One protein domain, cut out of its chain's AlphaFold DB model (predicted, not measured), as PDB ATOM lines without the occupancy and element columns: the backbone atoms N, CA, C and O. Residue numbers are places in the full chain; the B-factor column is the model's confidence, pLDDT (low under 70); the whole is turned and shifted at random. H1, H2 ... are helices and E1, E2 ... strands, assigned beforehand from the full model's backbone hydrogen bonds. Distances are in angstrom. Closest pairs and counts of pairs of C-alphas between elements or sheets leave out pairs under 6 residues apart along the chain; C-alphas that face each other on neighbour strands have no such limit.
ATOM      1  N   GLN A   4       6.686  50.790  -1.999       97.75
ATOM      2  CA  GLN A   4       7.695  49.819  -2.370       97.75
ATOM      3  C   GLN A   4       7.095  48.413  -2.334       97.75
ATOM      4  O   GLN A   4       6.597  47.963  -1.298       97.75
ATOM      5  N   TRP A   5       7.189  47.699  -3.448       97.56
ATOM      6  CA  TRP A   5       6.703  46.335  -3.616       97.56
ATOM      7  C   TRP A   5       7.879  45.382  -3.769       97.56
ATOM      8  O   TRP A   5       8.771  45.609  -4.586       97.56
ATOM      9  N   ARG A   6       7.863  44.280  -3.015       97.44
ATOM     10  CA  ARG A   6       8.768  43.147  -3.225       97.44
ATOM     11  C   ARG A   6       8.021  42.053  -3.970       97.44
ATOM     12  O   ARG A   6       7.051  41.519  -3.441       97.44
ATOM     13  N   ILE A   7       8.490  41.703  -5.162       96.56
ATOM     14  CA  ILE A   7       7.906  40.634  -5.976       96.56
ATOM     15  C   ILE A   7       8.922  39.503  -6.093       96.56
ATOM     16  O   ILE A   7      10.067  39.714  -6.500       96.56
ATOM     17  N   GLU A   8       8.491  38.297  -5.722       95.56
ATOM     18  CA  GLU A   8       9.296  37.082  -5.791       95.56
ATOM     19  C   GLU A   8       8.616  36.033  -6.669       95.56
ATOM     20  O   GLU A   8       7.476  35.652  -6.414       95.56
ATOM     21  N   ILE A   9       9.328  35.537  -7.683       93.25
ATOM     22  CA  ILE A   9       8.868  34.434  -8.536       93.25
ATOM     23  C   ILE A   9       9.617  33.172  -8.123       93.25
ATOM     24  O   ILE A   9      10.844  33.178  -8.045       93.25
ATOM     25  N   ARG A  10       8.890  32.087  -7.844       94.69
ATOM     26  CA  ARG A  10       9.423  30.808  -7.349       94.69
ATOM     27  C   ARG A  10       8.836  29.648  -8.150       94.69
ATOM     28  O   ARG A  10       7.687  29.718  -8.580       94.69
ATOM     29  N   LEU A  11       9.606  28.574  -8.314       93.06
ATOM     30  CA  LEU A  11       9.109  27.306  -8.852       93.06
ATOM     31  C   LEU A  11       8.769  26.381  -7.690       93.06
ATOM     32  O   LEU A  11       9.666  25.798  -7.094       93.06
ATOM     33  N   GLY A  12       7.483  26.257  -7.372       91.12
ATOM     34  CA  GLY A  12       7.033  25.419  -6.263       91.12
ATOM     35  C   GLY A  12       7.558  25.866  -4.895       91.12
ATOM     36  O   GLY A  12       8.102  26.960  -4.718       91.12
ATOM     37  N   GLU A  13       7.359  25.004  -3.903       89.56
ATOM     38  CA  GLU A  13       7.764  25.255  -2.522       89.56
ATOM     39  C   GLU A  13       9.194  24.765  -2.252       89.56
ATOM     40  O   GLU A  13       9.660  23.797  -2.844       89.56
ATOM     41  N   GLY A  14       9.906  25.439  -1.345       86.56
ATOM     42  CA  GLY A  14      11.266  25.055  -0.935       86.56
ATOM     43  C   GLY A  14      12.394  25.532  -1.857       86.56
ATOM     44  O   GLY A  14      13.563  25.418  -1.493       86.56
ATOM     45  N   HIS A  15      12.075  26.127  -3.006       89.94
ATOM     46  CA  HIS A  15      13.069  26.681  -3.919       89.94
ATOM     47  C   HIS A  15      13.391  28.148  -3.600       89.94
ATOM     48  O   HIS A  15      12.524  28.938  -3.198       89.94
ATOM     49  N   ALA A  16      14.658  28.521  -3.806       91.81
ATOM     50  CA  ALA A  16      15.060  29.921  -3.845       91.81
ATOM     51  C   ALA A  16      14.303  30.647  -4.977       91.81
ATOM     52  O   ALA A  16      13.987  30.024  -5.996       91.81
ATOM     53  N   PRO A  17      13.978  31.940  -4.811       91.56
ATOM     54  CA  PRO A  17      13.276  32.689  -5.843       91.56
ATOM     55  C   PRO A  17      14.105  32.755  -7.127       91.56
ATOM     56  O   PRO A  17      15.274  33.127  -7.096       91.56
ATOM     57  N   LEU A  18      13.465  32.431  -8.253       91.06
ATOM     58  CA  LEU A  18      14.001  32.657  -9.596       91.06
ATOM     59  C   LEU A  18      14.264  34.144  -9.840       91.06
ATOM     60  O   LEU A  18      15.210  34.515 -10.525       91.06
ATOM     61  N   ARG A  19      13.394  34.991  -9.288       91.06
ATOM     62  CA  ARG A  19      13.471  36.445  -9.387       91.06
ATOM     63  C   ARG A  19      13.041  37.047  -8.056       91.06
ATOM     64  O   ARG A  19      12.026  36.631  -7.506       91.06
ATOM     65  N   SER A  20      13.796  38.022  -7.556       94.88
ATOM     66  CA  SER A  20      13.443  38.847  -6.395       94.88
ATOM     67  C   SER A  20      13.726  40.298  -6.762       94.88
ATOM     68  O   SER A  20      14.878  40.657  -6.994       94.88
ATOM     69  N   VAL A  21      12.676  41.111  -6.884       95.69
ATOM     70  CA  VAL A  21      12.782  42.505  -7.340       95.69
ATOM     71  C   VAL A  21      12.049  43.413  -6.364       95.69
ATOM     72  O   VAL A  21      11.003  43.049  -5.823       95.69
ATOM     73  N   LEU A  22      12.620  44.595  -6.146       97.06
ATOM     74  CA  LEU A  22      11.973  45.708  -5.467       97.06
ATOM     75  C   LEU A  22      11.573  46.747  -6.515       97.06
ATOM     76  O   LEU A  22      12.430  47.194  -7.275       97.06
ATOM     77  N   VAL A  23      10.293  47.114  -6.557       96.88
ATOM     78  CA  VAL A  23       9.757  48.126  -7.482       96.88
ATOM     79  C   VAL A  23       8.921  49.154  -6.730       96.88
ATOM     80  O   VAL A  23       8.277  48.827  -5.737       96.88
ATOM     81  N   GLU A  24       8.905  50.392  -7.209       97.75
ATOM     82  CA  GLU A  24       8.046  51.453  -6.678       97.75
ATOM     83  C   GLU A  24       6.823  51.615  -7.585       97.75
ATOM     84  O   GLU A  24       6.953  51.813  -8.797       97.75
ATOM     85  N   ALA A  25       5.624  51.535  -7.010       97.50
ATOM     86  CA  ALA A  25       4.381  51.721  -7.754       97.50
ATOM     87  C   ALA A  25       3.235  52.180  -6.847       97.50
ATOM     88  O   ALA A  25       3.186  51.843  -5.663       97.50
ATOM     89  N   ASP A  26       2.282  52.927  -7.408       97.50
ATOM     90  CA  ASP A  26       1.075  53.348  -6.685       97.50
ATOM     91  C   ASP A  26       0.121  52.176  -6.400       97.50
ATOM     92  O   ASP A  26      -0.616  52.213  -5.415       97.50
ATOM     93  N   THR A  27       0.129  51.132  -7.238       97.19
ATOM     94  CA  THR A  27      -0.731  49.953  -7.077       97.19
ATOM     95  C   THR A  27       0.035  48.651  -7.300       97.19
ATOM     96  O   THR A  27       1.040  48.614  -8.011       97.19
ATOM     97  N   GLU A  28      -0.483  47.560  -6.733       96.75
ATOM     98  CA  GLU A  28       0.036  46.204  -6.948       96.75
ATOM     99  C   GLU A  28       0.051  45.832  -8.437       96.75
ATOM    100  O   GLU A  28       1.026  45.287  -8.945       96.75
ATOM    101  N   VAL A  29      -1.020  46.168  -9.162       97.94
ATOM    102  CA  VAL A  29      -1.149  45.851 -10.589       97.94
ATOM    103  C   VAL A  29      -0.073  46.566 -11.402       97.94
ATOM    104  O   VAL A  29       0.488  45.982 -12.328       97.94
ATOM    105  N   ASP A  30       0.254  47.809 -11.049       97.69
ATOM    106  CA  ASP A  30       1.316  48.555 -11.723       97.69
ATOM    107  C   ASP A  30       2.702  47.987 -11.398       97.69
ATOM    108  O   ASP A  30       3.531  47.870 -12.300       97.69
ATOM    109  N   ALA A  31       2.935  47.541 -10.159       97.38
ATOM    110  CA  ALA A  31       4.154  46.820  -9.786       97.38
ATOM    111  C   ALA A  31       4.317  45.517 -10.590       97.38
ATOM    112  O   ALA A  31       5.388  45.248 -11.137       97.38
ATOM    113  N   LEU A  32       3.246  44.727 -10.725       97.25
ATOM    114  CA  LEU A  32       3.252  43.480 -11.498       97.25
ATOM    115  C   LEU A  32       3.497  43.731 -12.991       97.25
ATOM    116  O   LEU A  32       4.276  43.006 -13.606       97.25
ATOM    117  N   ARG A  33       2.887  44.773 -13.572       97.56
ATOM    118  CA  ARG A  33       3.128  45.169 -14.972       97.56
ATOM    119  C   ARG A  33       4.587  45.539 -15.221       97.56
ATOM    120  O   ARG A  33       5.138  45.136 -16.242       97.56
ATOM    121  N   GLN A  34       5.216  46.271 -14.299       96.25
ATOM    122  CA  GLN A  34       6.640  46.604 -14.403       96.25
ATOM    123  C   GLN A  34       7.509  45.341 -14.399       96.25
ATOM    124  O   GLN A  34       8.371  45.188 -15.262       96.25
ATOM    125  N   VAL A  35       7.255  44.413 -13.470       96.00
ATOM    126  CA  VAL A  35       8.021  43.159 -13.378       96.00
ATOM    127  C   VAL A  35       7.786  42.249 -14.588       96.00
ATOM    128  O   VAL A  35       8.733  41.612 -15.046       96.00
ATOM    129  N   LEU A  36       6.569  42.209 -15.141       95.62
ATOM    130  CA  LEU A  36       6.275  41.463 -16.367       95.62
ATOM    131  C   LEU A  36       7.054  42.021 -17.561       95.62
ATOM    132  O   LEU A  36       7.728  41.262 -18.248       95.62
ATOM    133  N   ALA A  37       7.021  43.340 -17.766       95.19
ATOM    134  CA  ALA A  37       7.755  43.981 -18.854       95.19
ATOM    135  C   ALA A  37       9.276  43.767 -18.743       95.19
ATOM    136  O   ALA A  37       9.965  43.697 -19.756       95.19
ATOM    137  N   GLU A  38       9.814  43.674 -17.520       92.00
ATOM    138  CA  GLU A  38      11.212  43.290 -17.290       92.00
ATOM    139  C   GLU A  38      11.475  41.845 -17.719       92.00
ATOM    140  O   GLU A  38      12.421  41.579 -18.453       92.00
ATOM    141  N   ALA A  39      10.612  40.915 -17.309       91.81
ATOM    142  CA  ALA A  39      10.750  39.506 -17.657       91.81
ATOM    143  C   ALA A  39      10.641  39.257 -19.172       91.81
ATOM    144  O   ALA A  39      11.376  38.427 -19.702       91.81
ATOM    145  N   GLU A  40       9.766  39.984 -19.868       93.50
ATOM    146  CA  GLU A  40       9.653  39.931 -21.331       93.50
ATOM    147  C   GLU A  40      10.924  40.447 -22.015       93.50
ATOM    148  O   GLU A  40      11.416  39.816 -22.948       93.50
ATOM    149  N   ARG A  41      11.508  41.551 -21.528       90.38
ATOM    150  CA  ARG A  41      12.780  42.076 -22.054       90.38
ATOM    151  C   ARG A  41      13.940  41.110 -21.837       90.38
ATOM    152  O   ARG A  41      14.711  40.884 -22.765       90.38
ATOM    153  N   ASP A  42      14.028  40.508 -20.655       88.75
ATOM    154  CA  ASP A  42      15.043  39.494 -20.351       88.75
ATOM    155  C   ASP A  42      14.903  38.262 -21.260       88.75
ATOM    156  O   ASP A  42      15.902  37.695 -21.701       88.75
ATOM    157  N   HIS A  43      13.667  37.852 -21.560       85.31
ATOM    158  CA  HIS A  43      13.401  36.736 -22.463       85.31
ATOM    159  C   HIS A  43      13.862  37.038 -23.890       85.31
ATOM    160  O   HIS A  43      14.595  36.234 -24.460       85.31
ATOM    161  N   VAL A  44      13.509  38.211 -24.426       83.75
ATOM    162  CA  VAL A  44      13.952  38.650 -25.759       83.75
ATOM    163  C   VAL A  44      15.477  38.740 -25.826       83.75
ATOM    164  O   VAL A  44      16.076  38.217 -26.759       83.75
ATOM    165  N   ALA A  45      16.127  39.322 -24.816       78.62
ATOM    166  CA  ALA A  45      17.586  39.409 -24.772       78.62
ATOM    167  C   ALA A  45      18.253  38.022 -24.749       78.62
ATOM    168  O   ALA A  45      19.282  37.807 -25.390       78.62
ATOM    169  N   ALA A  46      17.668  37.059 -24.031       76.31
ATOM    170  CA  ALA A  46      18.155  35.684 -24.027       76.31
ATOM    171  C   ALA A  46      17.978  35.003 -25.396       76.31
ATOM    172  O   ALA A  46      18.872  34.280 -25.832       76.31
ATOM    173  N   GLU A  47      16.859  35.241 -26.083       77.12
ATOM    174  CA  GLU A  47      16.631  34.734 -27.440       77.12
ATOM    175  C   GLU A  47      17.593  35.356 -28.461       77.12
ATOM    176  O   GLU A  47      18.162  34.632 -29.276       77.12
ATOM    177  N   GLU A  48      17.849  36.663 -28.385       72.94
ATOM    178  CA  GLU A  48      18.824  37.337 -29.250       72.94
ATOM    179  C   GLU A  48      20.240  36.772 -29.065       72.94
ATOM    180  O   GLU A  48      20.919  36.490 -30.051       72.94
ATOM    181  N   LEU A  49      20.668  36.508 -27.824       69.62
ATOM    182  CA  LEU A  49      21.961  35.864 -27.552       69.62
ATOM    183  C   LEU A  49      22.055  34.441 -28.131       69.62
ATOM    184  O   LEU A  49      23.130  34.025 -28.562       69.62
ATOM    185  N   LEU A  50      20.953  33.686 -28.149       70.31
ATOM    186  CA  LEU A  50      20.906  32.354 -28.767       70.31
ATOM    187  C   LEU A  50      20.970  32.415 -30.301       70.31
ATOM    188  O   LEU A  50      21.458  31.476 -30.932       70.31
ATOM    189  N   LEU A  51      20.475  33.494 -30.908       64.38
ATOM    190  CA  LEU A  51      20.560  33.716 -32.351       64.38
ATOM    191  C   LEU A  51      21.959  34.195 -32.768       64.38
ATOM    192  O   LEU A  51      22.486  33.699 -33.758       64.38
ATOM    193  N   ASP A  52      22.581  35.089 -31.996       60.06
ATOM    194  CA  ASP A  52      23.930  35.619 -32.266       60.06
ATOM    195  C   ASP A  52      25.038  34.584 -31.983       60.06
ATOM    196  O   ASP A  52      26.020  34.469 -32.713       60.06
ATOM    197  N   GLY A  53      24.846  33.729 -30.971       56.84
ATOM    198  CA  GLY A  53      25.755  32.618 -30.663       56.84
ATOM    199  C   GLY A  53      25.769  31.482 -31.700       56.84
ATOM    200  O   GLY A  53      26.565  30.552 -31.559       56.84
ATOM    201  N   GLN A  54      24.906  31.544 -32.719       55.34
ATOM    202  CA  GLN A  54      24.882  30.635 -33.871       55.34
ATOM    203  C   GLN A  54      25.628  31.198 -35.094       55.34
ATOM    204  O   GLN A  54      25.358  30.772 -36.216       55.34
ATOM    205  N   GLU A  55      26.597  32.109 -34.925       56.00
ATOM    206  CA  GLU A  55      27.641  32.239 -35.950       56.00
ATOM    207  C   GLU A  55      28.391  30.904 -36.059       56.00
ATOM    208  O   GLU A  55      29.207  30.528 -35.214       56.00
TER     209      GLU A  55
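What this domain is: This is residues 4 to 55 of the 74 residues of an uncharacterized protein of Caulobacter sp. 602-2 (UniProt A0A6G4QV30). A two-stranded hairpin and one long helix make a V, meeting at the start of E1 and the end of E2; the far part of the helix, with the tail to residue 55, sticks out free as residues 40 to 55. The 52 printed residues hold E1, E2 and H1 in that order, a mixed class with an antiparallel sheet E1 - E2. The whole is loose, with a radius of gyration of the C-alphas of 14.0 A, and only just flat, spanning 44 by 29 by 13 A.

How they stand to each other: E1, residues 4 to 9, and E2, residues 19 to 25, form an antiparallel hairpin at 153 degrees; N 5 and O 23 are within hydrogen-bond range at 2.8 A. The closest C-alphas of E2 and H1, residues 28 to 52, are those of Ala 25 and Ala 31, 5.3 A apart; for E1 and H1 they are those of Trp 5 and Ala 31, 6.7 A apart. In H1 every O i to N i+4 pair is within hydrogen-bond range.

Where its parts are: E1 measures 16.6 A from C-alpha 4 at (7.695, 49.819, -2.370), E2 17.9 A, and H1 36.4 A to C-alpha 52 at (23.930, 35.619, -32.266).

The domain as a whole: The C-alphas farthest apart, those of Asp 26 and Glu 55, are 44.8 A apart. The printed part has no cut; the link E1 to E2 is short, E2 to H1 tight. Residues 49 and 51 to 55 have pLDDT under 70.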